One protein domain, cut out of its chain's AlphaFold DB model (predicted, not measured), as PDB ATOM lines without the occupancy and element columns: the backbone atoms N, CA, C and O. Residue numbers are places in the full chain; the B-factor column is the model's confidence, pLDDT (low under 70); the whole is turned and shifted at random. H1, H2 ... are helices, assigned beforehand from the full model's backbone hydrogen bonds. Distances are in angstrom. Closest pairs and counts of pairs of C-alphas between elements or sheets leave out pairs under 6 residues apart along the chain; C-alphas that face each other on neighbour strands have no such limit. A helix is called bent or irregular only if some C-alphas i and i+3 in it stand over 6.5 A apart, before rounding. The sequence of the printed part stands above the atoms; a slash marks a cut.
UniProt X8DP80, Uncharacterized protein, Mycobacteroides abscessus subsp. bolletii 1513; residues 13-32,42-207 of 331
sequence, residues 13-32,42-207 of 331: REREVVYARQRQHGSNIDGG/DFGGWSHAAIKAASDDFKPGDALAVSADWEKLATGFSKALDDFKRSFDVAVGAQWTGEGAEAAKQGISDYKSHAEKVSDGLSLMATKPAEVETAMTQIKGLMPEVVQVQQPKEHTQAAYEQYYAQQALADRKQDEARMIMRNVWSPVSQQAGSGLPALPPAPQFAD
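This is residues 13 to 32 and 42 to 207 of the 331 residues of an uncharacterized protein of Mycobacteroides abscessus subsp. bolletii 1513 (UniProt X8DP80). The model is a long, thin rod of three long helices that run along its length in a staggered row: H3 and H4 lie side by side as a helical hairpin over one part of it, and H5, overlapping H4 near one end of each, carries the rod on to its far end. H1 packs on the side of H4, the short H2 packs where H4 and H5 overlap, and the tips of the rod, residues 94 to 100 and 153 to 158, stick out. The printed part has 186 residues with five named helices, H1 H2 H3 H4 H5 along the chain, and no named strand; the class is all helix. It is extended, with a radius of gyration of the C-alphas of 27.0 A, and spans 102 by 28 by 24 A.

H1, residues 13 to 25, touches residues 120 to 134 of H4, residues 99 to 142, at a shallow tilt of 16 degrees, opposite ways; their closest C-alphas, those of His 25 and Asp 120, are 5.5 A apart. H2, residues 48 to 56, touches H4 at its residues 136 to 140, at a steep tilt of 44 degrees; the closest C-alphas, of Ser 55 and Lys 140, are 5.7 A apart. H3, residues 60 to 95, and H4 touch as a hairpin at a shallow tilt of 9 degrees, opposite ways, closest at the C-alphas of Ser 67 and Ala 126, 4.3 A. H5, residues 157 to 193, forms a hairpin with H4 at a shallow tilt of 7 degrees; residues 128 to 142 of H4 touch residues 180 to 193 of H5, closest at the C-alphas of Lys 128 and Ala 192, 5.1 A. H2 also touches residues 173 to 178 of H5, at a steep tilt of 45 degrees, the same way, with the C-alphas of His 48 and Gln 174 closest at 4.6 A. H4 is the hub, touching the four other helices, while H3 and H5 are apart. In H1, H2 and H3 every O i to N i+4 pair is within hydrogen-bond range; in H4 35 of 40 are, in H5 30 of 33.

H1 begins at C-alpha 13, (38.660, -35.453, 0.039). H3 measures 53.3 A from first to last C-alpha, H4 65.9 A from C-alpha 99 at (53.963, 6.243, -28.546), and H5 52.4 A, ending at C-alpha 193, (34.380, -35.793, -20.354). H4 and H5 are neither bent nor irregular, but only just: C-alphas 126 and 129 are 6.3 A apart, C-alphas 183 and 186 6.2 A.

The C-alphas of Gly 98 and Thr 156, the two farthest apart, are separated by 101.6 A. Residues 33 to 41 are cut out, with 30.1 A between C-alphas 32 and 42. The links from H2 to H3 and from H3 to H4 are tight, and that from H4 to H5 is long, 14 residues. Mean pLDDT of the printed part is 74.5; it is under 70 in 43 residues, among them 13 to 32 and 192 to 207.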
ATOM      1  N   ARG A  13      37.744 -36.545  -0.327       50.09
ATOM      2  CA  ARG A  13      38.660 -35.453   0.039       50.09
ATOM      3  C   ARG A  13      39.559 -35.054  -1.131       50.09
ATOM      4  O   ARG A  13      39.749 -33.869  -1.386       50.09
ATOM      5  N   GLU A  14      40.084 -36.028  -1.865       51.62
ATOM      6  CA  GLU A  14      40.880 -35.790  -3.073       51.62
ATOM      7  C   GLU A  14      40.041 -35.086  -4.152       51.62
ATOM      8  O   GLU A  14      40.499 -34.106  -4.741       51.62
ATOM      9  N   ARG A  15      38.766 -35.469  -4.325       52.72
ATOM     10  CA  ARG A  15      37.825 -34.735  -5.189       52.72
ATOM     11  C   ARG A  15      37.549 -33.318  -4.717       52.72
ATOM     12  O   ARG A  15      37.461 -32.425  -5.551       52.72
ATOM     13  N   GLU A  16      37.428 -33.073  -3.416       47.78
ATOM     14  CA  GLU A  16      37.269 -31.706  -2.910       47.78
ATOM     15  C   GLU A  16      38.476 -30.826  -3.245       47.78
ATOM     16  O   GLU A  16      38.291 -29.664  -3.612       47.78
ATOM     17  N   VAL A  17      39.695 -31.370  -3.185       56.94
ATOM     18  CA  VAL A  17      40.916 -30.661  -3.601       56.94
ATOM     19  C   VAL A  17      40.887 -30.366  -5.101       56.94
ATOM     20  O   VAL A  17      41.172 -29.238  -5.509       56.94
ATOM     21  N   VAL A  18      40.480 -31.339  -5.919       54.28
ATOM     22  CA  VAL A  18      40.300 -31.157  -7.365       54.28
ATOM     23  C   VAL A  18      39.257 -30.071  -7.651       54.28
ATOM     24  O   VAL A  18      39.552 -29.133  -8.389       54.28
ATOM     25  N   TYR A  19      38.086 -30.102  -7.011       54.59
ATOM     26  CA  TYR A  19      37.045 -29.082  -7.185       54.59
ATOM     27  C   TYR A  19      37.438 -27.710  -6.631       54.59
ATOM     28  O   TYR A  19      36.958 -26.681  -7.111       54.59
ATOM     29  N   ALA A  20      38.290 -27.657  -5.606       55.03
ATOM     30  CA  ALA A  20      38.856 -26.406  -5.117       55.03
ATOM     31  C   ALA A  20      39.800 -25.793  -6.161       55.03
ATOM     32  O   ALA A  20      39.666 -24.609  -6.464       55.03
ATOM     33  N   ARG A  21      40.675 -26.602  -6.774       55.50
ATOM     34  CA  ARG A  21      41.544 -26.168  -7.879       55.50
ATOM     35  C   ARG A  21      40.716 -25.771  -9.109       55.50
ATOM     36  O   ARG A  21      40.952 -24.727  -9.705       55.50
ATOM     37  N   GLN A  22      39.650 -26.512  -9.405       52.59
ATOM     38  CA  GLN A  22      38.715 -26.191 -10.484       52.59
ATOM     39  C   GLN A  22      38.023 -24.831 -10.277       52.59
ATOM     40  O   GLN A  22      37.877 -24.058 -11.220       52.59
ATOM     41  N   ARG A  23      37.651 -24.496  -9.032       56.66
ATOM     42  CA  ARG A  23      37.085 -23.183  -8.676       56.66
ATOM     43  C   ARG A  23      38.094 -22.038  -8.739       56.66
ATOM     44  O   ARG A  23      37.675 -20.915  -8.988       56.66
ATOM     45  N   GLN A  24      39.380 -22.305  -8.517       56.59
ATOM     46  CA  GLN A  24      40.431 -21.285  -8.605       56.59
ATOM     47  C   GLN A  24      40.671 -20.813 -10.047       56.59
ATOM     48  O   GLN A  24      40.938 -19.633 -10.241       56.59
ATOM     49  N   HIS A  25      40.523 -21.698 -11.039       51.38
ATOM     50  CA  HIS A  25      40.774 -21.371 -12.452       51.38
ATOM     51  C   HIS A  25      39.490 -21.190 -13.284       51.38
ATOM     52  O   HIS A  25      39.500 -20.518 -14.312       51.38
ATOM     53  N   GLY A  26      38.354 -21.744 -12.842       47.72
ATOM     54  CA  GLY A  26      37.100 -21.744 -13.603       47.72
ATOM     55  C   GLY A  26      36.473 -20.366 -13.852       47.72
ATOM     56  O   GLY A  26      35.707 -20.225 -14.800       47.72
ATOM     57  N   SER A  27      36.796 -19.339 -13.055       51.75
ATOM     58  CA  SER A  27      36.314 -17.965 -13.278       51.75
ATOM     59  C   SER A  27      37.060 -17.209 -14.383       51.75
ATOM     60  O   SER A  27      36.580 -16.163 -14.810       51.75
ATOM     61  N   ASN A  28      38.217 -17.711 -14.831       49.34
ATOM     62  CA  ASN A  28      39.126 -16.993 -15.733       49.34
ATOM     63  C   ASN A  28      39.067 -17.479 -17.194       49.34
ATOM     64  O   ASN A  28      39.773 -16.940 -18.049       49.34
ATOM     65  N   ILE A  29      38.245 -18.486 -17.507       48.94
ATOM     66  CA  ILE A  29      38.161 -19.069 -18.853       48.94
ATOM     67  C   ILE A  29      37.042 -18.396 -19.654       48.94
ATOM     68  O   ILE A  29      35.869 -18.730 -19.510       48.94
ATOM     69  N   ASP A  30      37.416 -17.479 -20.550       47.09
ATOM     70  CA  ASP A  30      36.481 -16.767 -21.443       47.09
ATOM     71  C   ASP A  30      35.853 -17.664 -22.531       47.09
ATOM     72  O   ASP A  30      34.831 -17.307 -23.113       47.09
ATOM     73  N   GLY A  31      36.449 -18.826 -22.826       46.69
ATOM     74  CA  GLY A  31      35.985 -19.750 -23.873       46.69
ATOM     75  C   GLY A  31      34.791 -20.628 -23.481       46.69
ATOM     76  O   GLY A  31      34.214 -21.298 -24.336       46.69
ATOM     77  N   GLY A  32      34.408 -20.636 -22.201       51.81
ATOM     78  CA  GLY A  32      33.442 -21.590 -21.662       51.81
ATOM     79  C   GLY A  32      34.005 -23.013 -21.562       51.81
ATOM     80  O   GLY A  32      35.214 -23.243 -21.634       51.81
ATOM     81  N   ASP A  42      27.354 -49.814 -21.187       76.81
ATOM     82  CA  ASP A  42      26.404 -50.853 -20.777       76.81
ATOM     83  C   ASP A  42      27.135 -52.025 -20.111       76.81
ATOM     84  O   ASP A  42      27.517 -53.017 -20.738       76.81
ATOM     85  N   PHE A  43      27.289 -51.927 -18.793       78.25
ATOM     86  CA  PHE A  43      27.859 -52.999 -17.975       78.25
ATOM     87  C   PHE A  43      26.916 -54.202 -17.800       78.25
ATOM     88  O   PHE A  43      27.344 -55.239 -17.290       78.25
ATOM     89  N   GLY A  44      25.648 -54.107 -18.221       75.25
ATOM     90  CA  GLY A  44      24.682 -55.202 -18.135       75.25
ATOM     91  C   GLY A  44      25.078 -56.412 -18.984       75.25
ATOM     92  O   GLY A  44      24.826 -57.549 -18.586       75.25
ATOM     93  N   GLY A  45      25.768 -56.178 -20.105       80.25
ATOM     94  CA  GLY A  45      26.291 -57.233 -20.978       80.25
ATOM     95  C   GLY A  45      27.594 -57.884 -20.500       80.25
ATOM     96  O   GLY A  45      28.009 -58.897 -21.061       80.25
ATOM     97  N   TRP A  46      28.256 -57.332 -19.480       81.38
ATOM     98  CA  TRP A  46      29.575 -57.800 -19.052       81.38
ATOM     99  C   TRP A  46      29.466 -58.907 -18.001       81.38
ATOM    100  O   TRP A  46      28.612 -58.865 -17.107       81.38
ATOM    101  N   SER A  47      30.352 -59.902 -18.101       86.25
ATOM    102  CA  SER A  47      30.521 -60.931 -17.070       86.25
ATOM    103  C   SER A  47      31.346 -60.393 -15.901       86.25
ATOM    104  O   SER A  47      32.170 -59.493 -16.075       86.25
ATOM    105  N   HIS A  48      31.180 -60.971 -14.708       87.44
ATOM    106  CA  HIS A  48      31.972 -60.565 -13.537       87.44
ATOM    107  C   HIS A  48      33.483 -60.670 -13.794       87.44
ATOM    108  O   HIS A  48      34.227 -59.752 -13.462       87.44
ATOM    109  N   ALA A  49      33.934 -61.735 -14.462       85.94
ATOM    110  CA  ALA A  49      35.343 -61.916 -14.805       85.94
ATOM    111  C   ALA A  49      35.881 -60.807 -15.726       85.94
ATOM    112  O   ALA A  49      36.989 -60.325 -15.506       85.94
ATOM    113  N   ALA A  50      35.093 -60.365 -16.713       85.38
ATOM    114  CA  ALA A  50      35.482 -59.263 -17.592       85.38
ATOM    115  C   ALA A  50      35.568 -57.931 -16.830       85.38
ATOM    116  O   ALA A  50      36.524 -57.182 -17.012       85.38
ATOM    117  N   ILE A  51      34.609 -57.662 -15.934       84.25
ATOM    118  CA  ILE A  51      34.613 -56.453 -15.097       84.25
ATOM    119  C   ILE A  51      35.817 -56.456 -14.146       84.25
ATOM    120  O   ILE A  51      36.504 -55.441 -14.025       84.25
ATOM    121  N   LYS A  52      36.109 -57.592 -13.498       86.69
ATOM    122  CA  LYS A  52      37.266 -57.727 -12.604       86.69
ATOM    123  C   LYS A  52      38.577 -57.540 -13.362       86.69
ATOM    124  O   LYS A  52      39.410 -56.770 -12.905       86.69
ATOM    125  N   ALA A  53      38.732 -58.170 -14.528       86.69
ATOM    126  CA  ALA A  53      39.925 -58.012 -15.355       86.69
ATOM    127  C   ALA A  53      40.137 -56.549 -15.780       86.69
ATOM    128  O   ALA A  53      41.233 -56.023 -15.616       86.69
ATOM    129  N   ALA A  54      39.085 -55.864 -16.239       81.62
ATOM    130  CA  ALA A  54      39.166 -54.447 -16.596       81.62
ATOM    131  C   ALA A  54      39.516 -53.554 -15.392       81.62
ATOM    132  O   ALA A  54      40.330 -52.642 -15.513       81.62
ATOM    133  N   SER A  55      38.943 -53.840 -14.220       84.31
ATOM    134  CA  SER A  55      39.283 -53.153 -12.971       84.31
ATOM    135  C   SER A  55      40.742 -53.382 -12.564       84.31
ATOM    136  O   SER A  55      41.424 -52.451 -12.142       84.31
ATOM    137  N   ASP A  56      41.241 -54.611 -12.679       84.25
ATOM    138  CA  ASP A  56      42.619 -54.955 -12.319       84.25
ATOM    139  C   ASP A  56      43.637 -54.278 -13.243       84.25
ATOM    140  O   ASP A  56      44.681 -53.816 -12.764       84.25
ATOM    141  N   ASP A  57      43.286 -54.128 -14.522       86.06
ATOM    142  CA  ASP A  57      44.069 -53.419 -15.535       86.06
ATOM    143  C   ASP A  57      44.057 -51.893 -15.375       86.06
ATOM    144  O   ASP A  57      44.866 -51.211 -16.012       86.06
ATOM    145  N   PHE A  58      43.211 -51.319 -14.509       82.25
ATOM    146  CA  PHE A  58      43.283 -49.887 -14.234       82.25
ATOM    147  C   PHE A  58      44.648 -49.500 -13.663       82.25
ATOM    148  O   PHE A  58      45.139 -50.089 -12.690       82.25
ATOM    149  N   LYS A  59      45.225 -48.439 -14.232       84.00
ATOM    150  CA  LYS A  59      46.509 -47.858 -13.828       84.00
ATOM    151  C   LYS A  59      46.313 -46.431 -13.299       84.00
ATOM    152  O   LYS A  59      46.607 -45.478 -14.016       84.00
ATOM    153  N   PRO A  60      45.862 -46.274 -12.038       78.69
ATOM    154  CA  PRO A  60      45.778 -44.980 -11.353       78.69
ATOM    155  C   PRO A  60      47.022 -44.095 -11.533       78.69
ATOM    156  O   PRO A  60      46.921 -42.903 -11.814       78.69
ATOM    157  N   GLY A  61      48.212 -44.701 -11.449       74.56
ATOM    158  CA  GLY A  61      49.485 -43.993 -11.599       74.56
ATOM    159  C   GLY A  61      49.679 -43.328 -12.964       74.56
ATOM    160  O   GLY A  61      50.225 -42.229 -13.020       74.56
ATOM    161  N   ASP A  62      49.188 -43.938 -14.047       78.62
ATOM    162  CA  ASP A  62      49.301 -43.369 -15.396       78.62
ATOM    163  C   ASP A  62      48.400 -42.130 -15.532       78.62
ATOM    164  O   ASP A  62      48.805 -41.123 -16.110       78.62
ATOM    165  N   ALA A  63      47.204 -42.156 -14.935       73.12
ATOM    166  CA  ALA A  63      46.304 -41.005 -14.912       73.12
ATOM    167  C   ALA A  63      46.895 -39.823 -14.113       73.12
ATOM    168  O   ALA A  63      46.813 -38.675 -14.559       73.12
ATOM    169  N   LEU A  64      47.572 -40.092 -12.989       76.88
ATOM    170  CA  LEU A  64      48.321 -39.066 -12.249       76.88
ATOM    171  C   LEU A  64      49.520 -38.531 -13.034       76.88
ATOM    172  O   LEU A  64      49.786 -37.332 -12.978       76.88
ATOM    173  N   ALA A  65      50.228 -39.382 -13.780       73.88
ATOM    174  CA  ALA A  65      51.326 -38.939 -14.635       73.88
ATOM    175  C   ALA A  65      50.827 -37.963 -15.713       73.88
ATOM    176  O   ALA A  65      51.394 -36.884 -15.868       73.88
ATOM    177  N   VAL A  66      49.706 -38.283 -16.371       75.31
ATOM    178  CA  VAL A  66      49.071 -37.393 -17.355       75.31
ATOM    179  C   VAL A  66      48.625 -36.075 -16.712       75.31
ATOM    180  O   VAL A  66      48.855 -35.013 -17.285       75.31
ATOM    181  N   SER A  67      48.030 -36.113 -15.513       74.69
ATOM    182  CA  SER A  67      47.696 -34.898 -14.749       74.69
ATOM    183  C   SER A  67      48.936 -34.029 -14.499       74.69
ATOM    184  O   SER A  67      48.936 -32.832 -14.785       74.69
ATOM    185  N   ALA A  68      50.031 -34.641 -14.041       73.06
ATOM    186  CA  ALA A  68      51.283 -33.940 -13.785       73.06
ATOM    187  C   ALA A  68      51.903 -33.347 -15.061       73.06
ATOM    188  O   ALA A  68      52.498 -32.272 -15.005       73.06
ATOM    189  N   ASP A  69      51.772 -34.014 -16.206       78.38
ATOM    190  CA  ASP A  69      52.286 -33.506 -17.477       78.38
ATOM    191  C   ASP A  69      51.491 -32.290 -17.981       78.38
ATOM    192  O   ASP A  69      52.100 -31.327 -18.452       78.38
ATOM    193  N   TRP A  70      50.168 -32.254 -17.787       79.12
ATOM    194  CA  TRP A  70      49.364 -31.052 -18.055       79.12
ATOM    195  C   TRP A  70      49.745 -29.871 -17.149       79.12
ATOM    196  O   TRP A  70      49.887 -28.752 -17.641       79.12
ATOM    197  N   GLU A  71      49.996 -30.103 -15.857       79.81
ATOM    198  CA  GLU A  71      50.488 -29.058 -14.937       79.81
ATOM    199  C   GLU A  71      51.878 -28.535 -15.333       79.81
ATOM    200  O   GLU A  71      52.149 -27.330 -15.288       79.81
ATOM    201  N   LYS A  72      52.780 -29.429 -15.766       78.19
ATOM    202  CA  LYS A  72      54.097 -29.026 -16.281       78.19
ATOM    203  C   LYS A  72      53.961 -28.157 -17.526       78.19
ATOM    204  O   LYS A  72      54.683 -27.168 -17.635       78.19
ATOM    205  N   LEU A  73      53.047 -28.493 -18.441       75.88
ATOM    206  CA  LEU A  73      52.760 -27.671 -19.619       75.88
ATOM    207  C   LEU A  73      52.226 -26.293 -19.217       75.88
ATOM    208  O   LEU A  73      52.739 -25.287 -19.707       75.88
ATOM    209  N   ALA A  74      51.263 -26.229 -18.292       74.88
ATOM    210  CA  ALA A  74      50.709 -24.967 -17.800       74.88
ATOM    211  C   ALA A  74      51.796 -24.062 -17.194       74.88
ATOM    212  O   ALA A  74      51.921 -22.890 -17.569       74.88
ATOM    213  N   THR A  75      52.633 -24.634 -16.322       75.81
ATOM    214  CA  THR A  75      53.732 -23.931 -15.644       75.81
ATOM    215  C   THR A  75      54.825 -23.499 -16.625       75.81
ATOM    216  O   THR A  75      55.303 -22.366 -16.573       75.81
ATOM    217  N   GLY A  76      55.223 -24.387 -17.542       78.62
ATOM    218  CA  GLY A  76      56.239 -24.107 -18.558       78.62
ATOM    219  C   GLY A  76      55.807 -23.001 -19.519       78.62
ATOM    220  O   GLY A  76      56.597 -22.112 -19.830       78.62
ATOM    221  N   PHE A  77      54.535 -23.008 -19.923       78.94
ATOM    222  CA  PHE A  77      53.957 -21.970 -20.769       78.94
ATOM    223  C   PHE A  77      53.923 -20.604 -20.068       78.94
ATOM    224  O   PHE A  77      54.397 -19.620 -20.634       78.94
ATOM    225  N   SER A  78      53.455 -20.545 -18.815       76.69
ATOM    226  CA  SER A  78      53.452 -19.311 -18.012       76.69
ATOM    227  C   SER A  78      54.863 -18.726 -17.856       76.69
ATOM    228  O   SER A  78      55.089 -17.546 -18.129       76.69
ATOM    229  N   LYS A  79      55.849 -19.577 -17.541       77.81
ATOM    230  CA  LYS A  79      57.254 -19.166 -17.429       77.81
ATOM    231  C   LYS A  79      57.806 -18.593 -18.740       77.81
ATOM    232  O   LYS A  79      58.475 -17.564 -18.719       77.81
ATOM    233  N   ALA A  80      57.522 -19.235 -19.874       79.12
ATOM    234  CA  ALA A  80      57.984 -18.761 -21.178       79.12
ATOM    235  C   ALA A  80      57.414 -17.372 -21.528       79.12
ATOM    236  O   ALA A  80      58.123 -16.539 -22.095       79.12
ATOM    237  N   LEU A  81      56.159 -17.096 -21.154       80.25
ATOM    238  CA  LEU A  81      55.533 -15.782 -21.335       80.25
ATOM    239  C   LEU A  81      56.179 -14.702 -20.465       80.25
ATOM    240  O   LEU A  81      56.403 -13.584 -20.937       80.25
ATOM    241  N   ASP A  82      56.489 -15.027 -19.209       80.56
ATOM    242  CA  ASP A  82      57.192 -14.122 -18.300       80.56
ATOM    243  C   ASP A  82      58.579 -13.752 -18.831       80.56
ATOM    244  O   ASP A  82      58.938 -12.569 -18.872       80.56
ATOM    245  N   ASP A  83      59.336 -14.751 -19.288       82.62
ATOM    246  CA  ASP A  83      60.670 -14.558 -19.851       82.62
ATOM    247  C   ASP A  83      60.606 -13.720 -21.145       82.62
ATOM    248  O   ASP A  83      61.389 -12.777 -21.312       82.62
ATOM    249  N   PHE A  84      59.623 -13.977 -22.019       80.31
ATOM    250  CA  PHE A  84      59.378 -13.170 -23.218       80.31
ATOM    251  C   PHE A  84      59.083 -11.707 -22.873       80.31
ATOM    252  O   PHE A  84      59.786 -10.816 -23.361       80.31
ATOM    253  N   LYS A  85      58.108 -11.439 -21.993       80.12
ATOM    254  CA  LYS A  85      57.762 -10.070 -21.584       80.12
ATOM    255  C   LYS A  85      58.965  -9.348 -20.986       80.12
ATOM    256  O   LYS A  85      59.232  -8.205 -21.346       80.12
ATOM    257  N   ARG A  86      59.724 -10.018 -20.114       83.12
ATOM    258  CA  ARG A  86      60.930  -9.445 -19.510       83.12
ATOM    259  C   ARG A  86      61.968  -9.075 -20.569       83.12
ATOM    260  O   ARG A  86      62.540  -7.990 -20.499       83.12
ATOM    261  N   SER A  87      62.208  -9.960 -21.537       79.69
ATOM    262  CA  SER A  87      63.150  -9.705 -22.634       79.69
ATOM    263  C   SER A  87      62.717  -8.508 -23.489       79.69
ATOM    264  O   SER A  87      63.542  -7.660 -23.835       79.69
ATOM    265  N   PHE A  88      61.412  -8.393 -23.745       80.44
ATOM    266  CA  PHE A  88      60.835  -7.306 -24.518       80.44
ATOM    267  C   PHE A  88      60.920  -5.971 -23.777       80.44
ATOM    268  O   PHE A  88      61.406  -4.992 -24.336       80.44
ATOM    269  N   ASP A  89      60.520  -5.931 -22.504       77.50
ATOM    270  CA  ASP A  89      60.556  -4.718 -21.684       77.50
ATOM    271  C   ASP A  89      61.989  -4.158 -21.579       77.50
ATOM    272  O   ASP A  89      62.185  -2.944 -21.655       77.50
ATOM    273  N   VAL A  90      63.001  -5.033 -21.477       80.00
ATOM    274  CA  VAL A  90      64.422  -4.643 -21.506       80.00
ATOM    275  C   VAL A  90      64.816  -4.068 -22.868       80.00
ATOM    276  O   VAL A  90      65.452  -3.014 -22.918       80.00
ATOM    277  N   ALA A  91      64.442  -4.724 -23.969       74.12
ATOM    278  CA  ALA A  91      64.778  -4.272 -25.318       74.12
ATOM    279  C   ALA A  91      64.150  -2.905 -25.644       74.12
ATOM    280  O   ALA A  91      64.829  -2.011 -26.156       74.12
ATOM    281  N   VAL A  92      62.877  -2.715 -25.289       75.06
ATOM    282  CA  VAL A  92      62.170  -1.448 -25.501       75.06
ATOM    283  C   VAL A  92      62.702  -0.364 -24.569       75.06
ATOM    284  O   VAL A  92      63.070   0.710 -25.032       75.06
ATOM    285  N   GLY A  93      62.839  -0.647 -23.270       69.81
ATOM    286  CA  GLY A  93      63.338   0.325 -22.295       69.81
ATOM    287  C   GLY A  93      64.762   0.822 -22.568       69.81
ATOM    288  O   GLY A  93      65.090   1.948 -22.200       69.81
ATOM    289  N   ALA A  94      65.600   0.016 -23.226       67.69
ATOM    290  CA  ALA A  94      66.986   0.375 -23.519       67.69
ATOM    291  C   ALA A  94      67.177   1.153 -24.833       67.69
ATOM    292  O   ALA A  94      68.148   1.903 -24.940       67.69
ATOM    293  N   GLN A  95      66.317   0.963 -25.844       63.59
ATOM    294  CA  GLN A  95      66.587   1.468 -27.202       63.59
ATOM    295  C   GLN A  95      65.398   2.093 -27.937       63.59
ATOM    296  O   GLN A  95      65.610   2.723 -28.974       63.59
ATOM    297  N   TRP A  96      64.168   1.955 -27.436       65.12
ATOM    298  CA  TRP A  96      62.976   2.386 -28.161       65.12
ATOM    299  C   TRP A  96      61.984   3.115 -27.249       65.12
ATOM    300  O   TRP A  96      61.359   2.538 -26.365       65.12
ATOM    301  N   THR A  97      61.821   4.417 -27.490       71.94
ATOM    302  CA  THR A  97      60.901   5.290 -26.744       71.94
ATOM    303  C   THR A  97      59.876   5.933 -27.676       71.94
ATOM    304  O   THR A  97      60.155   6.127 -28.858       71.94
ATOM    305  N   GLY A  98      58.724   6.328 -27.137       75.12
ATOM    306  CA  GLY A  98      57.657   7.016 -27.873       75.12
ATOM    307  C   GLY A  98      56.351   6.224 -27.902       75.12
ATOM    308  O   GLY A  98      56.258   5.131 -27.355       75.12
ATOM    309  N   GLU A  99      55.333   6.779 -28.553       71.81
ATOM    310  CA  GLU A  99      53.963   6.243 -28.546       71.81
ATOM    311  C   GLU A  99      53.873   4.806 -29.090       71.81
ATOM    312  O   GLU A  99      53.188   3.967 -28.513       71.81
ATOM    313  N   GLY A 100      54.654   4.473 -30.125       69.25
ATOM    314  CA  GLY A 100      54.733   3.105 -30.651       69.25
ATOM    315  C   GLY A 100      55.366   2.096 -29.682       69.25
ATOM    316  O   GLY A 100      54.952   0.940 -29.651       69.25
ATOM    317  N   ALA A 101      56.325   2.530 -28.858       70.38
ATOM    318  CA  ALA A 101      56.946   1.684 -27.839       70.38
ATOM    319  C   ALA A 101      55.962   1.369 -26.701       70.38
ATOM    320  O   ALA A 101      55.887   0.230 -26.245       70.38
ATOM    321  N   GLU A 102      55.169   2.356 -26.276       72.62
ATOM    322  CA  GLU A 102      54.115   2.162 -25.274       72.62
ATOM    323  C   GLU A 102      52.958   1.308 -25.815       72.62
ATOM    324  O   GLU A 102      52.503   0.395 -25.129       72.62
ATOM    325  N   ALA A 103      52.550   1.506 -27.074       70.69
ATOM    326  CA  ALA A 103      51.555   0.654 -27.727       70.69
ATOM    327  C   ALA A 103      52.019  -0.812 -27.831       70.69
ATOM    328  O   ALA A 103      51.240  -1.730 -27.582       70.69
ATOM    329  N   ALA A 104      53.298  -1.050 -28.139       69.12
ATOM    330  CA  ALA A 104      53.851  -2.401 -28.205       69.12
ATOM    331  C   ALA A 104      53.968  -3.063 -26.818       69.12
ATOM    332  O   ALA A 104      53.646  -4.244 -26.674       69.12
ATOM    333  N   LYS A 105      54.354  -2.307 -25.777       74.12
ATOM    334  CA  LYS A 105      54.314  -2.784 -24.381       74.12
ATOM    335  C   LYS A 105      52.897  -3.161 -23.958       74.12
ATOM    336  O   LYS A 105      52.717  -4.207 -23.335       74.12
ATOM    337  N   GLN A 106      51.907  -2.340 -24.314       74.81
ATOM    338  CA  GLN A 106      50.504  -2.622 -24.031       74.81
ATOM    339  C   GLN A 106      50.042  -3.886 -24.764       74.81
ATOM    340  O   GLN A 106      49.537  -4.796 -24.119       74.81
ATOM    341  N   GLY A 107      50.319  -4.011 -26.065       71.38
ATOM    342  CA  GLY A 107      49.946  -5.194 -26.847       71.38
ATOM    343  C   GLY A 107      50.551  -6.497 -26.312       71.38
ATOM    344  O   GLY A 107      49.883  -7.528 -26.290       71.38
ATOM    345  N   ILE A 108      51.789  -6.464 -25.811       74.31
ATOM    346  CA  ILE A 108      52.411  -7.631 -25.163       74.31
ATOM    347  C   ILE A 108      51.834  -7.891 -23.772       74.31
ATOM    348  O   ILE A 108      51.704  -9.049 -23.376       74.31
ATOM    349  N   SER A 109      51.457  -6.847 -23.035       74.25
ATOM    350  CA  SER A 109      50.731  -7.001 -21.771       74.25
ATOM    351  C   SER A 109      49.362  -7.656 -21.985       74.25
ATOM    352  O   SER A 109      48.983  -8.556 -21.232       74.25
ATOM    353  N   ASP A 110      48.648  -7.262 -23.038       72.06
ATOM    354  CA  ASP A 110      47.345  -7.821 -23.407       72.06
ATOM    355  C   ASP A 110      47.490  -9.274 -23.888       72.06
ATOM    356  O   ASP A 110      46.761 -10.157 -23.432       72.06
ATOM    357  N   TYR A 111      48.496  -9.553 -24.730       70.50
ATOM    358  CA  TYR A 111      48.855 -10.912 -25.151       70.50
ATOM    359  C   TYR A 111      49.152 -11.809 -23.946       70.50
ATOM    360  O   TYR A 111      48.613 -12.911 -23.851       70.50
ATOM    361  N   LYS A 112      49.976 -11.332 -23.001       77.25
ATOM    362  CA  LYS A 112      50.306 -12.069 -21.777       77.25
ATOM    363  C   LYS A 112      49.049 -12.377 -20.965       77.25
ATOM    364  O   LYS A 112      48.849 -13.528 -20.600       77.25
ATOM    365  N   SER A 113      48.189 -11.384 -20.745       74.69
ATOM    366  CA  SER A 113      46.942 -11.553 -19.984       74.69
ATOM    367  C   SER A 113      46.015 -12.595 -20.622       74.69
ATOM    368  O   SER A 113      45.345 -13.358 -19.931       74.69
ATOM    369  N   HIS A 114      45.976 -12.666 -21.955       68.81
ATOM    370  CA  HIS A 114      45.210 -13.691 -22.669       68.81
ATOM    371  C   HIS A 114      45.874 -15.071 -22.601       68.81
ATOM    372  O   HIS A 114      45.200 -16.088 -22.457       68.81
ATOM    373  N   ALA A 115      47.198 -15.124 -22.674       70.06
ATOM    374  CA  ALA A 115      47.953 -16.363 -22.586       70.06
ATOM    375  C   ALA A 115      47.948 -16.951 -21.154       70.06
ATOM    376  O   ALA A 115      47.920 -18.169 -20.989       70.06
ATOM    377  N   GLU A 116      47.838 -16.129 -20.109       75.06
ATOM    378  CA  GLU A 116      47.572 -16.597 -18.739       75.06
ATOM    379  C   GLU A 116      46.257 -17.392 -18.649       75.06
ATOM    380  O   GLU A 116      46.226 -18.440 -18.009       75.06
ATOM    381  N   LYS A 117      45.215 -17.006 -19.400       71.00
ATOM    382  CA  LYS A 117      43.958 -17.777 -19.481       71.00
ATOM    383  C   LYS A 117      44.140 -19.144 -20.146       71.00
ATOM    384  O   LYS A 117      43.443 -20.096 -19.807       71.00
ATOM    385  N   VAL A 118      45.081 -19.263 -21.089       73.12
ATOM    386  CA  VAL A 118      45.461 -20.559 -21.681       73.12
ATOM    387  C   VAL A 118      46.159 -21.424 -20.632       73.12
ATOM    388  O   VAL A 118      45.826 -22.599 -20.515       73.12
ATOM    389  N   SER A 119      47.075 -20.853 -19.840       73.50
ATOM    390  CA  SER A 119      47.724 -21.559 -18.724       73.50
ATOM    391  C   SER A 119      46.696 -22.049 -17.693       73.50
ATOM    392  O   SER A 119      46.703 -23.229 -17.353       73.50
ATOM    393  N   ASP A 120      45.736 -21.204 -17.304       72.50
ATOM    394  CA  ASP A 120      44.618 -21.581 -16.426       72.50
ATOM    395  C   ASP A 120      43.783 -22.737 -17.011       72.50
ATOM    396  O   ASP A 120      43.419 -23.674 -16.296       72.50
ATOM    397  N   GLY A 121      43.515 -22.716 -18.321       70.12
ATOM    398  CA  GLY A 121      42.837 -23.809 -19.020       70.12
ATOM    399  C   GLY A 121      43.630 -25.120 -19.015       70.12
ATOM    400  O   GLY A 121      43.053 -26.185 -18.806       70.12
ATOM    401  N   LEU A 122      44.952 -25.063 -19.184       74.44
ATOM    402  CA  LEU A 122      45.830 -26.236 -19.100       74.44
ATOM    403  C   LEU A 122      45.852 -26.829 -17.679       74.44
ATOM    404  O   LEU A 122      45.752 -28.046 -17.523       74.44
ATOM    405  N   SER A 123      45.898 -25.985 -16.647       74.56
ATOM    406  CA  SER A 123      45.794 -26.424 -15.247       74.56
ATOM    407  C   SER A 123      44.431 -27.051 -14.947       74.56
ATOM    408  O   SER A 123      44.339 -28.045 -14.229       74.56
ATOM    409  N   LEU A 124      43.353 -26.534 -15.544       75.50
ATOM    410  CA  LEU A 124      42.024 -27.131 -15.420       75.50
ATOM    411  C   LEU A 124      41.930 -28.492 -16.135       75.50
ATOM    412  O   LEU A 124      41.302 -29.415 -15.623       75.50
ATOM    413  N   MET A 125      42.592 -28.656 -17.285       75.44
ATOM    414  CA  MET A 125      42.709 -29.958 -17.957       75.44
ATOM    415  C   MET A 125      43.434 -30.985 -17.088       75.44
ATOM    416  O   MET A 125      43.053 -32.156 -17.083       75.44
ATOM    417  N   ALA A 126      44.428 -30.558 -16.304       77.88
ATOM    418  CA  ALA A 126      45.152 -31.444 -15.401       77.88
ATOM    419  C   ALA A 126      44.267 -32.062 -14.309       77.88
ATOM    420  O   ALA A 126      44.593 -33.136 -13.796       77.88
ATOM    421  N   THR A 127      43.137 -31.443 -13.958       74.12
ATOM    422  CA  THR A 127      42.259 -31.981 -12.914       74.12
ATOM    423  C   THR A 127      41.420 -33.164 -13.396       74.12
ATOM    424  O   THR A 127      41.054 -34.013 -12.587       74.12
ATOM    425  N   LYS A 128      41.154 -33.286 -14.704       78.12
ATOM    426  CA  LYS A 128      40.298 -34.351 -15.257       78.12
ATOM    427  C   LYS A 128      40.910 -35.755 -15.138       78.12
ATOM    428  O   LYS A 128      40.222 -36.647 -14.646       78.12
ATOM    429  N   PRO A 129      42.191 -35.985 -15.492       76.81
ATOM    430  CA  PRO A 129      42.839 -37.270 -15.234       76.81
ATOM    431  C   PRO A 129      42.911 -37.613 -13.740       76.81
ATOM    432  O   PRO A 129      42.789 -38.782 -13.383       76.81
ATOM    433  N   ALA A 130      43.046 -36.613 -12.861       75.81
ATOM    434  CA  ALA A 130      43.035 -36.831 -11.414       75.81
ATOM    435  C   ALA A 130      41.651 -37.280 -10.904       75.81
ATOM    436  O   ALA A 130      41.567 -38.197 -10.095       75.81
ATOM    437  N   GLU A 131      40.550 -36.715 -11.418       77.69
ATOM    438  CA  GLU A 131      39.191 -37.197 -11.104       77.69
ATOM    439  C   GLU A 131      39.016 -38.672 -11.497       77.69
ATOM    440  O   GLU A 131      38.510 -39.473 -10.704       77.69
ATOM    441  N   VAL A 132      39.480 -39.040 -12.696       81.62
ATOM    442  CA  VAL A 132      39.441 -40.421 -13.201       81.62
ATOM    443  C   VAL A 132      40.290 -41.356 -12.342       81.62
ATOM    444  O   VAL A 132      39.857 -42.475 -12.061       81.62
ATOM    445  N   GLU A 133      41.455 -40.905 -11.872       86.69
ATOM    446  CA  GLU A 133      42.294 -41.694 -10.972       86.69
ATOM    447  C   GLU A 133      41.547 -42.089  -9.695       86.69
ATOM    448  O   GLU A 133      41.532 -43.274  -9.347       86.69
ATOM    449  N   THR A 134      40.846 -41.148  -9.051       81.06
ATOM    450  CA  THR A 134      40.106 -41.459  -7.817       81.06
ATOM    451  C   THR A 134      39.063 -42.554  -8.044       81.06
ATOM    452  O   THR A 134      38.889 -43.440  -7.205       81.06
ATOM    453  N   ALA A 135      38.393 -42.544  -9.202       80.06
ATOM    454  CA  ALA A 135      37.435 -43.580  -9.570       80.06
ATOM    455  C   ALA A 135      38.117 -44.925  -9.809       80.06
ATOM    456  O   ALA A 135      37.636 -45.938  -9.311       80.06
ATOM    457  N   MET A 136      39.246 -44.943 -10.521       83.31
ATOM    458  CA  MET A 136      40.023 -46.162 -10.751       83.31
ATOM    459  C   MET A 136      40.474 -46.791  -9.429       83.31
ATOM    460  O   MET A 136      40.259 -47.983  -9.210       83.31
ATOM    461  N   THR A 137      41.034 -45.994  -8.519       85.31
ATOM    462  CA  THR A 137      41.473 -46.451  -7.195       85.31
ATOM    463  C   THR A 137      40.297 -46.966  -6.360       85.31
ATOM    464  O   THR A 137      40.390 -48.032  -5.745       85.31
ATOM    465  N   GLN A 138      39.158 -46.269  -6.384       82.12
ATOM    466  CA  GLN A 138      37.950 -46.689  -5.675       82.12
ATOM    467  C   GLN A 138      37.366 -47.991  -6.241       82.12
ATOM    468  O   GLN A 138      36.983 -48.872  -5.472       82.12
ATOM    469  N   ILE A 139      37.323 -48.148  -7.565       86.56
ATOM    470  CA  ILE A 139      36.824 -49.367  -8.209       86.56
ATOM    471  C   ILE A 139      37.733 -50.547  -7.859       86.56
ATOM    472  O   ILE A 139      37.218 -51.564  -7.405       86.56
ATOM    473  N   LYS A 140      39.063 -50.400  -7.952       85.06
ATOM    474  CA  LYS A 140      40.007 -51.462  -7.556       85.06
ATOM    475  C   LYS A 140      39.835 -51.900  -6.103       85.06
ATOM    476  O   LYS A 140      39.966 -53.084  -5.817       85.06
ATOM    477  N   GLY A 141      39.542 -50.965  -5.199       84.75
ATOM    478  CA  GLY A 141      39.328 -51.272  -3.783       84.75
ATOM    479  C   GLY A 141      37.976 -51.922  -3.470       84.75
ATOM    480  O   GLY A 141      37.879 -52.673  -2.502       84.75
ATOM    481  N   LEU A 142      36.934 -51.638  -4.258       87.50
ATOM    482  CA  LEU A 142      35.569 -52.122  -4.012       87.50
ATOM    483  C   LEU A 142      35.191 -53.354  -4.841       87.50
ATOM    484  O   LEU A 142      34.218 -54.027  -4.505       87.50
ATOM    485  N   MET A 143      35.911 -53.640  -5.930       89.00
ATOM    486  CA  MET A 143      35.543 -54.694  -6.873       89.00
ATOM    487  C   MET A 143      35.540 -56.073  -6.193       89.00
ATOM    488  O   MET A 143      36.583 -56.511  -5.703       89.00
ATOM    489  N   PRO A 144      34.405 -56.801  -6.172       87.50
ATOM    490  CA  PRO A 144      34.353 -58.111  -5.544       87.50
ATOM    491  C   PRO A 144      35.170 -59.145  -6.322       87.50
ATOM    492  O   PRO A 144      35.216 -59.126  -7.555       87.50
ATOM    493  N   GLU A 145      35.748 -60.099  -5.593       88.25
ATOM    494  CA  GLU A 145      36.448 -61.242  -6.181       88.25
ATOM    495  C   GLU A 145      35.504 -62.171  -6.945       88.25
ATOM    496  O   GLU A 145      34.362 -62.406  -6.537       88.25
ATOM    497  N   VAL A 146      36.002 -62.724  -8.052       85.94
ATOM    498  CA  VAL A 146      35.226 -63.609  -8.927       85.94
ATOM    499  C   VAL A 146      34.992 -64.946  -8.234       85.94
ATOM    500  O   VAL A 146      35.928 -65.658  -7.869       85.94
ATOM    501  N   VAL A 147      33.722 -65.320  -8.089       85.12
ATOM    502  CA  VAL A 147      33.335 -66.607  -7.506       85.12
ATOM    503  C   VAL A 147      33.407 -67.683  -8.583       85.12
ATOM    504  O   VAL A 147      32.668 -67.644  -9.566       85.12
ATOM    505  N   GLN A 148      34.288 -68.666  -8.399       80.19
ATOM    506  CA  GLN A 148      34.368 -69.812  -9.301       80.19
ATOM    507  C   GLN A 148      33.305 -70.848  -8.942       80.19
ATOM    508  O   GLN A 148      33.427 -71.555  -7.942       80.19
ATOM    509  N   VAL A 149      32.278 -70.951  -9.782       79.44
ATOM    510  CA  VAL A 149      31.246 -71.984  -9.663       79.44
ATOM    511  C   VAL A 149      31.796 -73.293 -10.227       79.44
ATOM    512  O   VAL A 149      32.096 -73.395 -11.417       79.44
ATOM    513  N   GLN A 150      31.943 -74.304  -9.375       81.44
ATOM    514  CA  GLN A 150      32.462 -75.613  -9.775       81.44
ATOM    515  C   GLN A 150      31.309 -76.575 -10.020       81.44
ATOM    516  O   GLN A 150      30.490 -76.786  -9.131       81.44
ATOM    517  N   GLN A 151      31.257 -77.191 -11.204       82.25
ATOM    518  CA  GLN A 151      30.234 -78.200 -11.472       82.25
ATOM    519  C   GLN A 151      30.358 -79.375 -10.489       82.25
ATOM    520  O   GLN A 151      31.478 -79.834 -10.223       82.25
ATOM    521  N   PRO A 152      29.232 -79.877  -9.955       81.19
ATOM    522  CA  PRO A 152      29.254 -80.986  -9.022       81.19
ATOM    523  C   PRO A 152      29.792 -82.228  -9.737       81.19
ATOM    524  O   PRO A 152      29.251 -82.664 -10.751       81.19
ATOM    525  N   LYS A 153      30.887 -82.790  -9.212       80.56
ATOM    526  CA  LYS A 153      31.484 -84.039  -9.721       80.56
ATOM    527  C   LYS A 153      30.684 -85.273  -9.304       80.56
ATOM    528  O   LYS A 153      30.798 -86.322  -9.928       80.56
ATOM    529  N   GLU A 154      29.901 -85.140  -8.240       82.94
ATOM    530  CA  GLU A 154      29.083 -86.198  -7.666       82.94
ATOM    531  C   GLU A 154      27.603 -85.878  -7.864       82.94
ATOM    532  O   GLU A 154      27.168 -84.746  -7.656       82.94
ATOM    533  N   HIS A 155      26.805 -86.886  -8.213       83.75
ATOM    534  CA  HIS A 155      25.357 -86.751  -8.387       83.75
ATOM    535  C   HIS A 155      24.603 -86.894  -7.054       83.75
ATOM    536  O   HIS A 155      23.643 -87.658  -6.949       83.75
ATOM    537  N   THR A 156      25.055 -86.196  -6.012       88.69
ATOM    538  CA  THR A 156      24.390 -86.175  -4.701       88.69
ATOM    539  C   THR A 156      23.577 -84.895  -4.537       88.69
ATOM    540  O   THR A 156      23.948 -83.840  -5.049       88.69
ATOM    541  N   GLN A 157      22.463 -84.961  -3.800       85.12
ATOM    542  CA  GLN A 157      21.626 -83.784  -3.536       85.12
ATOM    543  C   GLN A 157      22.433 -82.648  -2.886       85.12
ATOM    544  O   GLN A 157      22.347 -81.505  -3.327       85.12
ATOM    545  N   ALA A 158      23.283 -82.973  -1.909       87.31
ATOM    546  CA  ALA A 158      24.142 -81.999  -1.239       87.31
ATOM    547  C   ALA A 158      25.131 -81.311  -2.204       87.31
ATOM    548  O   ALA A 158      25.366 -80.109  -2.081       87.31
ATOM    549  N   ALA A 159      25.682 -82.035  -3.187       84.56
ATOM    550  CA  ALA A 159      26.575 -81.451  -4.189       84.56
ATOM    551  C   ALA A 159      25.840 -80.462  -5.111       84.56
ATOM    552  O   ALA A 159      26.372 -79.396  -5.421       84.56
ATOM    553  N   TYR A 160      24.599 -80.769  -5.502       85.94
ATOM    554  CA  TYR A 160      23.766 -79.840  -6.270       85.94
ATOM    555  C   TYR A 160      23.339 -78.617  -5.449       85.94
ATOM    556  O   TYR A 160      23.392 -77.501  -5.958       85.94
ATOM    557  N   GLU A 161      22.970 -78.792  -4.178       87.75
ATOM    558  CA  GLU A 161      22.639 -77.674  -3.281       87.75
ATOM    559  C   GLU A 161      23.824 -76.710  -3.124       87.75
ATOM    560  O   GLU A 161      23.654 -75.494  -3.234       87.75
ATOM    561  N   GLN A 162      25.039 -77.239  -2.951       85.94
ATOM    562  CA  GLN A 162      26.257 -76.426  -2.911       85.94
ATOM    563  C   GLN A 162      26.535 -75.721  -4.244       85.94
ATOM    564  O   GLN A 162      26.889 -74.542  -4.237       85.94
ATOM    565  N   TYR A 163      26.348 -76.403  -5.376       87.12
ATOM    566  CA  TYR A 163      26.496 -75.803  -6.705       87.12
ATOM    567  C   TYR A 163      25.547 -74.614  -6.905       87.12
ATOM    568  O   TYR A 163      25.994 -73.526  -7.268       87.12
ATOM    569  N   TYR A 164      24.254 -74.778  -6.606       88.19
ATOM    570  CA  TYR A 164      23.279 -73.693  -6.738       88.19
ATOM    571  C   TYR A 164      23.539 -72.550  -5.753       88.19
ATOM    572  O   TYR A 164      23.371 -71.384  -6.112       88.19
ATOM    573  N   ALA A 165      24.002 -72.848  -4.535       88.19
ATOM    574  CA  ALA A 165      24.405 -71.819  -3.579       88.19
ATOM    575  C   ALA A 165      25.614 -71.005  -4.080       88.19
ATOM    576  O   ALA A 165      25.625 -69.779  -3.948       88.19
ATOM    577  N   GLN A 166      26.607 -71.664  -4.691       85.00
ATOM    578  CA  GLN A 166      27.744 -70.993  -5.329       85.00
ATOM    579  C   GLN A 166      27.304 -70.160  -6.533       85.00
ATOM    580  O   GLN A 166      27.764 -69.031  -6.683       85.00
ATOM    581  N   GLN A 167      26.384 -70.674  -7.351       88.06
ATOM    582  CA  GLN A 167      25.844 -69.952  -8.499       88.06
ATOM    583  C   GLN A 167      25.095 -68.684  -8.066       88.06
ATOM    584  O   GLN A 167      25.411 -67.597  -8.537       88.06
ATOM    585  N   ALA A 168      24.206 -68.784  -7.076       87.19
ATOM    586  CA  ALA A 168      23.497 -67.629  -6.526       87.19
ATOM    587  C   ALA A 168      24.438 -66.608  -5.857       87.19
ATOM    588  O   ALA A 168      24.134 -65.415  -5.782       87.19
ATOM    589  N   LEU A 169      25.581 -67.048  -5.323       87.88
ATOM    590  CA  LEU A 169      26.617 -66.139  -4.837       87.88
ATOM    591  C   LEU A 169      27.350 -65.451  -5.998       87.88
ATOM    592  O   LEU A 169      27.548 -64.240  -5.931       87.88
ATOM    593  N   ALA A 170      27.711 -66.192  -7.047       86.50
ATOM    594  CA  ALA A 170      28.364 -65.650  -8.235       86.50
ATOM    595  C   ALA A 170      27.492 -64.600  -8.938       86.50
ATOM    596  O   ALA A 170      27.982 -63.517  -9.244       86.50
ATOM    597  N   ASP A 171      26.192 -64.864  -9.092       88.31
ATOM    598  CA  ASP A 171      25.244 -63.912  -9.681       88.31
ATOM    599  C   ASP A 171      25.151 -62.625  -8.847       88.31
ATOM    600  O   ASP A 171      25.272 -61.521  -9.378       88.31
ATOM    601  N   ARG A 172      25.051 -62.751  -7.514       89.06
ATOM    602  CA  ARG A 172      25.056 -61.586  -6.611       89.06
ATOM    603  C   ARG A 172      26.340 -60.765  -6.723       89.06
ATOM    604  O   ARG A 172      26.272 -59.539  -6.723       89.06
ATOM    605  N   LYS A 173      27.501 -61.418  -6.816       87.69
ATOM    606  CA  LYS A 173      28.793 -60.731  -6.959       87.69
ATOM    607  C   LYS A 173      28.961 -60.071  -8.324       87.69
ATOM    608  O   LYS A 173      29.523 -58.981  -8.399       87.69
ATOM    609  N   GLN A 174      28.410 -60.670  -9.373       87.56
ATOM    610  CA  GLN A 174      28.351 -60.054 -10.690       87.56
ATOM    611  C   GLN A 174      27.497 -58.783 -10.682       87.56
ATOM    612  O   GLN A 174      27.925 -57.755 -11.206       87.56
ATOM    613  N   ASP A 175      26.315 -58.827 -10.072       88.12
ATOM    614  CA  ASP A 175      25.439 -57.658  -9.992       88.12
ATOM    615  C   ASP A 175      26.044 -56.551  -9.120       88.12
ATOM    616  O   ASP A 175      25.965 -55.373  -9.473       88.12
ATOM    617  N   GLU A 176      26.733 -56.914  -8.035       87.62
ATOM    618  CA  GLU A 176      27.513 -55.981  -7.215       87.62
ATOM    619  C   GLU A 176      28.628 -55.304  -8.033       87.62
ATOM    620  O   GLU A 176      28.727 -54.076  -8.037       87.62
ATOM    621  N   ALA A 177      29.408 -56.071  -8.804       86.44
ATOM    622  CA  ALA A 177      30.451 -55.540  -9.686       86.44
ATOM    623  C   ALA A 177      29.890 -54.562 -10.734       86.44
ATOM    624  O   ALA A 177      30.430 -53.471 -10.933       86.44
ATOM    625  N   ARG A 178      28.762 -54.911 -11.368       86.44
ATOM    626  CA  ARG A 178      28.062 -54.032 -12.323       86.44
ATOM    627  C   ARG A 178      27.588 -52.743 -11.665       86.44
ATOM    628  O   ARG A 178      27.715 -51.670 -12.252       86.44
ATOM    629  N   MET A 179      27.052 -52.836 -10.450       84.62
ATOM    630  CA  MET A 179      26.594 -51.675  -9.691       84.62
ATOM    631  C   MET A 179      27.749 -50.751  -9.305       84.62
ATOM    632  O   MET A 179      27.597 -49.536  -9.415       84.62
ATOM    633  N   ILE A 180      28.909 -51.294  -8.922       84.06
ATOM    634  CA  ILE A 180      30.118 -50.501  -8.652       84.06
ATOM    635  C   ILE A 180      30.541 -49.740  -9.909       84.06
ATOM    636  O   ILE A 180      30.701 -48.522  -9.849       84.06
ATOM    637  N   MET A 181      30.644 -50.412 -11.059       84.38
ATOM    638  CA  MET A 181      30.988 -49.743 -12.319       84.38
ATOM    639  C   MET A 181      29.970 -48.653 -12.671       84.38
ATOM    640  O   MET A 181      30.340 -47.514 -12.944       84.38
ATOM    641  N   ARG A 182      28.672 -48.950 -12.579       84.56
ATOM    642  CA  ARG A 182      27.626 -47.978 -12.916       84.56
ATOM    643  C   ARG A 182      27.597 -46.766 -11.982       84.56
ATOM    644  O   ARG A 182      27.276 -45.672 -12.430       84.56
ATOM    645  N   ASN A 183      27.914 -46.946 -10.702       82.25
ATOM    646  CA  ASN A 183      27.826 -45.874  -9.709       82.25
ATOM    647  C   ASN A 183      29.135 -45.100  -9.525       82.25
ATOM    648  O   ASN A 183      29.095 -43.953  -9.092       82.25
ATOM    649  N   VAL A 184      30.284 -45.713  -9.818       81.38
ATOM    650  CA  VAL A 184      31.601 -45.094  -9.610       81.38
ATOM    651  C   VAL A 184      32.228 -44.682 -10.937       81.38
ATOM    652  O   VAL A 184      32.629 -43.529 -11.074       81.38
ATOM    653  N   TRP A 185      32.268 -45.574 -11.933       81.75
ATOM    654  CA  TRP A 185      32.883 -45.278 -13.229       81.75
ATOM    655  C   TRP A 185      32.021 -44.338 -14.064       81.75
ATOM    656  O   TRP A 185      32.490 -43.277 -14.464       81.75
ATOM    657  N   SER A 186      30.756 -44.692 -14.318       79.19
ATOM    658  CA  SER A 186      29.918 -43.924 -15.250       79.19
ATOM    659  C   SER A 186      29.801 -42.439 -14.888       79.19
ATOM    660  O   SER A 186      29.994 -41.620 -15.786       79.19
ATOM    661  N   PRO A 187      29.542 -42.040 -13.625       78.38
ATOM    662  CA  PRO A 187      29.420 -40.625 -13.293       78.38
ATOM    663  C   PRO A 187      30.741 -39.880 -13.457       78.38
ATOM    664  O   PRO A 187      30.747 -38.759 -13.952       78.38
ATOM    665  N   VAL A 188      31.863 -40.509 -13.095       79.00
ATOM    666  CA  VAL A 188      33.182 -39.873 -13.175       79.00
ATOM    667  C   VAL A 188      33.643 -39.749 -14.612       79.00
ATOM    668  O   VAL A 188      34.130 -38.696 -14.986       79.00
ATOM    669  N   SER A 189      33.430 -40.761 -15.448       72.00
ATOM    670  CA  SER A 189      33.761 -40.686 -16.871       72.00
ATOM    671  C   SER A 189      32.949 -39.599 -17.578       72.00
ATOM    672  O   SER A 189      33.501 -38.823 -18.352       72.00
ATOM    673  N   GLN A 190      31.655 -39.474 -17.260       74.69
ATOM    674  CA  GLN A 190      30.817 -38.385 -17.773       74.69
ATOM    675  C   GLN A 190      31.278 -37.014 -17.262       74.69
ATOM    676  O   GLN A 190      31.325 -36.046 -18.018       74.69
ATOM    677  N   GLN A 191      31.650 -36.916 -15.986       73.19
ATOM    678  CA  GLN A 191      32.146 -35.678 -15.389       73.19
ATOM    679  C   GLN A 191      33.534 -35.280 -15.908       73.19
ATOM    680  O   GLN A 191      33.810 -34.098 -16.099       73.19
ATOM    681  N   ALA A 192      34.400 -36.252 -16.176       69.06
ATOM    682  CA  ALA A 192      35.718 -36.025 -16.741       69.06
ATOM    683  C   ALA A 192      35.623 -35.593 -18.212       69.06
ATOM    684  O   ALA A 192      36.369 -34.718 -18.643       69.06
ATOM    685  N   GLY A 193      34.673 -36.166 -18.965       59.81
ATOM    686  CA  GLY A 193      34.380 -35.793 -20.354       59.81
ATOM    687  C   GLY A 193      33.568 -34.501 -20.518       59.81
ATOM    688  O   GLY A 193      33.535 -33.933 -21.611       59.81
ATOM    689  N   SER A 194      32.930 -34.014 -19.453       61.12
ATOM    690  CA  SER A 194      32.200 -32.744 -19.434       61.12
ATOM    691  C   SER A 194      32.988 -31.649 -18.721       61.12
ATOM    692  O   SER A 194      33.830 -31.897 -17.857       61.12
ATOM    693  N   GLY A 195      32.731 -30.393 -19.078       59.03
ATOM    694  CA  GLY A 195      33.419 -29.283 -18.426       59.03
ATOM    695  C   GLY A 195      34.894 -29.162 -18.832       59.03
ATOM    696  O   GLY A 195      35.678 -28.623 -18.051       59.03
ATOM    697  N   LEU A 196      35.286 -29.707 -19.991       63.94
ATOM    698  CA  LEU A 196      36.626 -29.510 -20.537       63.94
ATOM    699  C   LEU A 196      36.743 -28.036 -20.939       63.94
ATOM    700  O   LEU A 196      35.875 -27.547 -21.659       63.94
ATOM    701  N   PRO A 197      37.745 -27.291 -20.460       61.72
ATOM    702  CA  PRO A 197      37.905 -25.898 -20.849       61.72
ATOM    703  C   PRO A 197      38.106 -25.785 -22.360       61.72
ATOM    704  O   PRO A 197      38.996 -26.426 -22.921       61.72
ATOM    705  N   ALA A 198      37.318 -24.929 -23.010       58.94
ATOM    706  CA  ALA A 198      37.664 -24.481 -24.349       58.94
ATOM    707  C   ALA A 198      38.899 -23.587 -24.212       58.94
ATOM    708  O   ALA A 198      38.837 -22.518 -23.595       58.94
ATOM    709  N   LEU A 199      40.038 -24.027 -24.752       59.34
ATOM    710  CA  LEU A 199      41.217 -23.171 -24.792       59.34
ATOM    711  C   LEU A 199      40.887 -21.951 -25.665       59.34
ATOM    712  O   LEU A 199      40.428 -22.126 -26.800       59.34
ATOM    713  N   PRO A 200      41.083 -20.720 -25.162       56.25
ATOM    714  CA  PRO A 200      40.765 -19.538 -25.939       56.25
ATOM    715  C   PRO A 200      41.643 -19.506 -27.200       56.25
ATOM    716  O   PRO A 200      42.794 -19.957 -27.165       56.25
ATOM    717  N   PRO A 201      41.125 -18.987 -28.329       52.75
ATOM    718  CA  PRO A 201      41.895 -18.902 -29.562       52.75
ATOM    719  C   PRO A 201      43.181 -18.112 -29.316       52.75
ATOM    720  O   PRO A 201      43.197 -17.190 -28.498       52.75
ATOM    721  N   ALA A 202      44.256 -18.473 -30.022       50.38
ATOM    722  CA  ALA A 202      45.520 -17.761 -29.901       50.38
ATOM    723  C   ALA A 202      45.281 -16.258 -30.147       50.38
ATOM    724  O   ALA A 202      44.668 -15.905 -31.163       50.38
ATOM    725  N   PRO A 203      45.727 -15.382 -29.234       47.12
ATOM    726  CA  PRO A 203      45.563 -13.954 -29.409       47.12
ATOM    727  C   PRO A 203      46.385 -13.570 -30.633       47.12
ATOM    728  O   PRO A 203      47.592 -13.813 -30.699       47.12
ATOM    729  N   GLN A 204      45.712 -13.028 -31.641       49.72
ATOM    730  CA  GLN A 204      46.421 -12.425 -32.752       49.72
ATOM    731  C   GLN A 204      47.021 -11.132 -32.221       49.72
ATOM    732  O   GLN A 204      46.329 -10.355 -31.558       49.72
ATOM    733  N   PHE A 205      48.303 -10.895 -32.498       46.06
ATOM    734  CA  PHE A 205      48.791  -9.526 -32.460       46.06
ATOM    735  C   PHE A 205      47.863  -8.766 -33.396       46.06
ATOM    736  O   PHE A 205      47.793  -9.113 -34.576       46.06
ATOM    737  N   ALA A 206      47.059  -7.847 -32.848       41.44
ATOM    738  CA  ALA A 206      46.202  -7.003 -33.661       41.44
ATOM    739  C   ALA A 206      47.051  -6.524 -34.831       41.44
ATOM    740  O   ALA A 206      48.186  -6.105 -34.600       41.44
ATOM    741  N   ASP A 207      46.541  -6.695 -36.050       36.09
ATOM    742  CA  ASP A 207      47.220  -6.339 -37.284       36.09
ATOM    743  C   ASP A 207      47.704  -4.894 -37.140       36.09
ATOM    744  O   ASP A 207      46.938  -3.942 -37.309       36.09
TER     745      ASP A 207